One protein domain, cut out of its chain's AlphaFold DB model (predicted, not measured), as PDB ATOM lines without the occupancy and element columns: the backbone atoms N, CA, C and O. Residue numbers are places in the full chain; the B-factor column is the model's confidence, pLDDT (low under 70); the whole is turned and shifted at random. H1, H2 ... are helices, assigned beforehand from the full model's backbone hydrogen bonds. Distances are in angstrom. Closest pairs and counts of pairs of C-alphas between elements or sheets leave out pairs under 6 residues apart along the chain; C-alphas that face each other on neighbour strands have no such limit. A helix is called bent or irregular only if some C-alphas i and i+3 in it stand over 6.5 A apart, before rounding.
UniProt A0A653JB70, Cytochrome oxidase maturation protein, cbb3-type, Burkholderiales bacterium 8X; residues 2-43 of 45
ATOM      1  N   ASP A   2     -15.593 -10.503  -7.655       91.75
ATOM      2  CA  ASP A   2     -15.479 -10.905  -6.242       91.75
ATOM      3  C   ASP A   2     -16.141  -9.940  -5.251       91.75
ATOM      4  O   ASP A   2     -16.816 -10.358  -4.316       91.75
ATOM      5  N   ILE A   3     -16.036  -8.631  -5.506       94.38
ATOM      6  CA  ILE A   3     -16.657  -7.606  -4.659       94.38
ATOM      7  C   ILE A   3     -18.190  -7.705  -4.628       94.38
ATOM      8  O   ILE A   3     -18.811  -7.315  -3.644       94.38
ATOM      9  N   LEU A   4     -18.817  -8.268  -5.669       95.31
ATOM     10  CA  LEU A   4     -20.269  -8.442  -5.709       95.31
ATOM     11  C   LEU A   4     -20.736  -9.438  -4.644       95.31
ATOM     12  O   LEU A   4     -21.806  -9.242  -4.076       95.31
ATOM     13  N   PHE A   5     -19.917 -10.438  -4.300       95.62
ATOM     14  CA  PHE A   5     -20.228 -11.374  -3.216       95.62
ATOM     15  C   PHE A   5     -20.218 -10.716  -1.833       95.62
ATOM     16  O   PHE A   5     -20.828 -11.252  -0.917       95.62
ATOM     17  N   LEU A   6     -19.573  -9.558  -1.678       96.19
ATOM     18  CA  LEU A   6     -19.643  -8.753  -0.457       96.19
ATOM     19  C   LEU A   6     -20.780  -7.725  -0.529       96.19
ATOM     20  O   LEU A   6     -21.543  -7.568   0.421       96.19
ATOM     21  N   LEU A   7     -20.907  -7.032  -1.665       97.81
ATOM     22  CA  LEU A   7     -21.862  -5.936  -1.833       97.81
ATOM     23  C   LEU A   7     -23.315  -6.409  -1.873       97.81
ATOM     24  O   LEU A   7     -24.175  -5.719  -1.336       97.81
ATOM     25  N   VAL A   8     -23.602  -7.564  -2.482       97.19
ATOM     26  CA  VAL A   8     -24.975  -8.086  -2.579       97.19
ATOM     27  C   VAL A   8     -25.523  -8.491  -1.202       97.19
ATOM     28  O   VAL A   8     -26.606  -8.032  -0.847       97.19
ATOM     29  N   PRO A   9     -24.814  -9.271  -0.363       97.81
ATOM     30  CA  PRO A   9     -25.300  -9.562   0.986       97.81
ATOM     31  C   PRO A   9     -25.388  -8.314   1.864       97.81
ATOM     32  O   PRO A   9     -26.347  -8.165   2.618       97.81
ATOM     33  N   LEU A  10     -24.417  -7.401   1.747       98.12
ATOM     34  CA  LEU A  10     -24.418  -6.152   2.505       98.12
ATOM     35  C   LEU A  10     -25.624  -5.274   2.146       98.12
ATOM     36  O   LEU A  10     -26.255  -4.719   3.042       98.12
ATOM     37  N   SER A  11     -25.976  -5.172   0.862       97.88
ATOM     38  CA  SER A  11     -27.137  -4.392   0.428       97.88
ATOM     39  C   SER A  11     -28.455  -5.014   0.886       97.88
ATOM     40  O   SER A  11     -29.331  -4.289   1.354       97.88
ATOM     41  N   VAL A  12     -28.581  -6.345   0.840       98.44
ATOM     42  CA  VAL A  12     -29.744  -7.063   1.386       98.44
ATOM     43  C   VAL A  12     -29.853  -6.841   2.895       98.44
ATOM     44  O   VAL A  12     -30.935  -6.527   3.383       98.44
ATOM     45  N   ALA A  13     -28.745  -6.934   3.634       98.62
ATOM     46  CA  ALA A  13     -28.727  -6.665   5.070       98.62
ATOM     47  C   ALA A  13     -29.165  -5.226   5.386       98.62
ATOM     48  O   ALA A  13     -30.012  -5.019   6.251       98.62
ATOM     49  N   LEU A  14     -28.656  -4.238   4.645       98.38
ATOM     50  CA  LEU A  14     -29.080  -2.839   4.756       98.38
ATOM     51  C   LEU A  14     -30.574  -2.663   4.462       98.38
ATOM     52  O   LEU A  14     -31.263  -1.979   5.215       98.38
ATOM     53  N   ALA A  15     -31.092  -3.305   3.415       98.62
ATOM     54  CA  ALA A  15     -32.513  -3.255   3.087       98.62
ATOM     55  C   ALA A  15     -33.376  -3.843   4.215       98.62
ATOM     56  O   ALA A  15     -34.374  -3.238   4.600       98.62
ATOM     57  N   LEU A  16     -32.965  -4.977   4.795       98.62
ATOM     58  CA  LEU A  16     -33.645  -5.585   5.943       98.62
ATOM     59  C   LEU A  16     -33.612  -4.677   7.177       98.62
ATOM     60  O   LEU A  16     -34.625  -4.557   7.862       98.62
ATOM     61  N   VAL A  17     -32.488  -4.003   7.441       98.62
ATOM     62  CA  VAL A  17     -32.379  -3.015   8.528       98.62
ATOM     63  C   VAL A  17     -33.347  -1.856   8.311       98.62
ATOM     64  O   VAL A  17     -34.050  -1.480   9.244       98.62
ATOM     65  N   ILE A  18     -33.429  -1.315   7.092       98.25
ATOM     66  CA  ILE A  18     -34.354  -0.222   6.764       98.25
ATOM     67  C   ILE A  18     -35.804  -0.671   6.960       98.25
ATOM     68  O   ILE A  18     -36.571   0.020   7.626       98.25
ATOM     69  N   VAL A  19     -36.178  -1.837   6.429       98.00
ATOM     70  CA  VAL A  19     -37.537  -2.378   6.579       98.00
ATOM     71  C   VAL A  19     -37.866  -2.635   8.051       98.00
ATOM     72  O   VAL A  19     -38.949  -2.271   8.499       98.00
ATOM     73  N   GLY A  20     -36.935  -3.198   8.825       97.50
ATOM     74  CA  GLY A  20     -37.116  -3.420  10.261       97.50
ATOM     75  C   GLY A  20     -37.256  -2.118  11.054       97.50
ATOM     76  O   GLY A  20     -38.119  -2.022  11.922       97.50
ATOM     77  N   ALA A  21     -36.461  -1.098  10.725       96.50
ATOM     78  CA  ALA A  21     -36.558   0.223  11.342       96.50
ATOM     79  C   ALA A  21     -37.894   0.909  11.016       96.50
ATOM     80  O   ALA A  21     -38.522   1.474  11.909       96.50
ATOM     81  N   LEU A  22     -38.353   0.819   9.763       94.81
ATOM     82  CA  LEU A  22     -39.657   1.340   9.350       94.81
ATOM     83  C   LEU A  22     -40.803   0.606  10.049       94.81
ATOM     84  O   LEU A  22     -41.708   1.256  10.561       94.81
ATOM     85  N   TRP A  23     -40.745  -0.725  10.126       94.94
ATOM     86  CA  TRP A  23     -41.734  -1.511  10.864       94.94
ATOM     87  C   TRP A  23     -41.794  -1.087  12.332       94.94
ATOM     88  O   TRP A  23     -42.874  -0.859  12.869       94.94
ATOM     89  N   TRP A  24     -40.635  -0.939  12.975       94.44
ATOM     90  CA  TRP A  24     -40.549  -0.487  14.361       94.44
ATOM     91  C   TRP A  24     -41.118   0.923  14.551       94.44
ATOM     92  O   TRP A  24     -41.835   1.158  15.517       94.44
ATOM     93  N   ALA A  25     -40.851   1.851  13.629       91.38
ATOM     94  CA  ALA A  25     -41.400   3.206  13.677       91.38
ATOM     95  C   ALA A  25     -42.933   3.227  13.537       91.38
ATOM     96  O   ALA A  25     -43.604   3.992  14.232       91.38
ATOM     97  N   VAL A  26     -43.489   2.365  12.677       89.06
ATOM     98  CA  VAL A  26     -44.943   2.177  12.540       89.06
ATOM     99  C   VAL A  26     -45.543   1.619  13.830       89.06
ATOM    100  O   VAL A  26     -46.484   2.202  14.355       89.06
ATOM    101  N   ASP A  27     -44.978   0.534  14.365       88.31
ATOM    102  CA  ASP A  27     -45.463  -0.122  15.591       88.31
ATOM    103  C   ASP A  27     -45.383   0.795  16.824       88.31
ATOM    104  O   ASP A  27     -46.235   0.755  17.707       88.31
ATOM    105  N   ARG A  28     -44.392   1.692  16.861       86.62
ATOM    106  CA  ARG A  28     -44.236   2.712  17.907       86.62
ATOM    107  C   ARG A  28     -45.254   3.853  17.835       86.62
ATOM    108  O   ARG A  28     -45.182   4.739  18.683       86.62
ATOM    109  N   GLY A  29     -46.162   3.856  16.858       76.06
ATOM    110  CA  GLY A  29     -47.192   4.886  16.736       76.06
ATOM    111  C   GLY A  29     -46.649   6.244  16.285       76.06
ATOM    112  O   GLY A  29     -47.286   7.261  16.533       76.06
ATOM    113  N   GLN A  30     -45.496   6.303  15.594       71.69
ATOM    114  CA  GLN A  30     -44.939   7.573  15.080       71.69
ATOM    115  C   GLN A  30     -45.938   8.332  14.175       71.69
ATOM    116  O   GLN A  30     -45.837   9.543  13.996       71.69
ATOM    117  N   PHE A  31     -46.901   7.622  13.587       67.44
ATOM    118  CA  PHE A  31     -47.926   8.192  12.717       67.44
ATOM    119  C   PHE A  31     -49.150   8.726  13.477       67.44
ATOM    120  O   PHE A  31     -49.876   9.543  12.915       67.44
ATOM    121  N   ASP A  32     -49.348   8.342  14.741       68.50
ATOM    122  CA  ASP A  32     -50.479   8.803  15.558       68.50
ATOM    123  C   ASP A  32     -50.316  10.285  15.941       68.50
ATOM    124  O   ASP A  32     -51.282  11.054  15.955       68.50
ATOM    125  N   ASP A  33     -49.073  10.732  16.154       66.69
ATOM    126  CA  ASP A  33     -48.755  12.146  16.393       66.69
ATOM    127  C   ASP A  33     -49.054  13.027  15.164       66.69
ATOM    128  O   ASP A  33     -49.453  14.184  15.307       66.69
ATOM    129  N   LEU A  34     -48.959  12.490  13.942       65.81
ATOM    130  CA  LEU A  34     -49.264  13.245  12.719       65.81
ATOM    131  C   LEU A  34     -50.760  13.576  12.593       65.81
ATOM    132  O   LEU A  34     -51.115  14.617  12.038       65.81
ATOM    133  N   GLU A  35     -51.649  12.737  13.133       67.31
ATOM    134  CA  GLU A  35     -53.093  12.999  13.161       67.31
ATOM    135  C   GLU A  35     -53.460  14.102  14.173       67.31
ATOM    136  O   GLU A  35     -54.400  14.879  13.969       67.31
ATOM    137  N   SER A  36     -52.707  14.212  15.272       66.44
ATOM    138  CA  SER A  36     -52.804  15.335  16.214       66.44
ATOM    139  C   SER A  36     -52.386  16.654  15.552       66.44
ATOM    140  O   SER A  36     -53.143  17.628  15.562       66.44
ATOM    141  N   GLU A  37     -51.228  16.664  14.889       70.50
ATOM    142  CA  GLU A  37     -50.681  17.845  14.210       70.50
ATOM    143  C   GLU A  37     -51.545  18.296  13.017       70.50
ATOM    144  O   GLU A  37     -51.803  19.490  12.849       70.50
ATOM    145  N   GLY A  38     -52.074  17.357  12.223       70.56
ATOM    146  CA  GLY A  38     -52.971  17.659  11.101       70.56
ATOM    147  C   GLY A  38     -54.301  18.287  11.534       70.56
ATOM    148  O   GLY A  38     -54.845  19.142  10.835       70.56
ATOM    149  N   ARG A  39     -54.804  17.927  12.723       71.56
ATOM    150  CA  ARG A  39     -55.988  18.569  13.316       71.56
ATOM    151  C   ARG A  39     -55.707  19.982  13.817       71.56
ATOM    152  O   ARG A  39     -56.645  20.774  13.845       71.56
ATOM    153  N   ARG A  40     -54.462  20.303  14.184       72.50
ATOM    154  CA  ARG A  40     -54.077  21.651  14.621       72.50
ATOM    155  C   ARG A  40     -54.141  22.648  13.463       72.50
ATOM    156  O   ARG A  40     -54.800  23.664  13.591       72.50
ATOM    157  N   ILE A  41     -53.641  22.279  12.281       71.69
ATOM    158  CA  ILE A  41     -53.701  23.127  11.067       71.69
ATOM    159  C   ILE A  41     -55.144  23.493  10.667       71.69
ATOM    160  O   ILE A  41     -55.388  24.578  10.152       71.69
ATOM    161  N   LEU A  42     -56.104  22.587  10.882       75.12
ATOM    162  CA  LEU A  42     -57.520  22.805  10.551       75.12
ATOM    163  C   LEU A  42     -58.311  23.531  11.650       75.12
ATOM    164  O   LEU A  42     -59.451  23.922  11.403       75.12
ATOM    165  N   ARG A  43     -57.760  23.633  12.866       73.50
ATOM    166  CA  ARG A  43     -58.414  24.234  14.041       73.50
ATOM    167  C   ARG A  43     -57.691  25.462  14.591       73.50
ATOM    168  O   ARG A  43     -58.159  26.013  15.583       73.50
TER     169      ARG A  43
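What this domain is: This is residues 2 to 43 of the 45 residues of the protein "Cytochrome oxidase maturation protein, cbb3-type" of Burkholderiales bacterium 8X (UniProt A0A653JB70). One long helix, H1, makes most of a thin rod, and a shorter helix, H2, carries it on beyond a tight link, so that the two make a wide-open V, end to end and not folded back on each other. The printed part has 42 residues with two named helices, H1 then H2, and no named strand; the class is all helix. The whole is extended, with a radius of gyration of the C-alphas of 17.6 A and spans of 59 by 17 by 5 A.

Where its parts are: The longest helix is H1, residues 4 to 27, 24 residues and 34.0 A from first to last C-alpha. It begins at C-alpha 4, (-20.269, -8.442, -5.709), and ends at C-alpha 27, (-45.463, -0.122, 15.591). H2, residues 32 to 43, has 12 residues and is 17.4 A long. Its last C-alpha, that of Arg 43, is at (-58.414, 24.234, 14.041).

How they stand to each other: H1 and H2 are apart, with no C-alpha of the one within 8 A of the other. The four residues 28 to 31 form the tight link from H1 to H2. Along H1 x falls while y and z rise; along H2 x falls and y rises, but z ends lower than it began. Residues 2 to 21, of which 4 to 21 belong to H1, stand free. Residues 23 to 29, of which 23 to 27 belong to H1, stand free too, as do residues 31 to 43, of which 32 to 43 belong to H2. Neither helix is bent or irregular; O i to N i+4 pairs are within hydrogen-bond range in 19 of 20 cases in H1 and 6 of 8 in H2.

The domain as a whole: The two C-alphas farthest apart are those of Asp 2 and Arg 43, at 59.1 A. The printed part has no cut. The mean pLDDT of the printed part is 86.6, that of H1 is 96 and that of H2 is 70; residues 31 to 36, of which 32 to 36 belong to H2, are under 70.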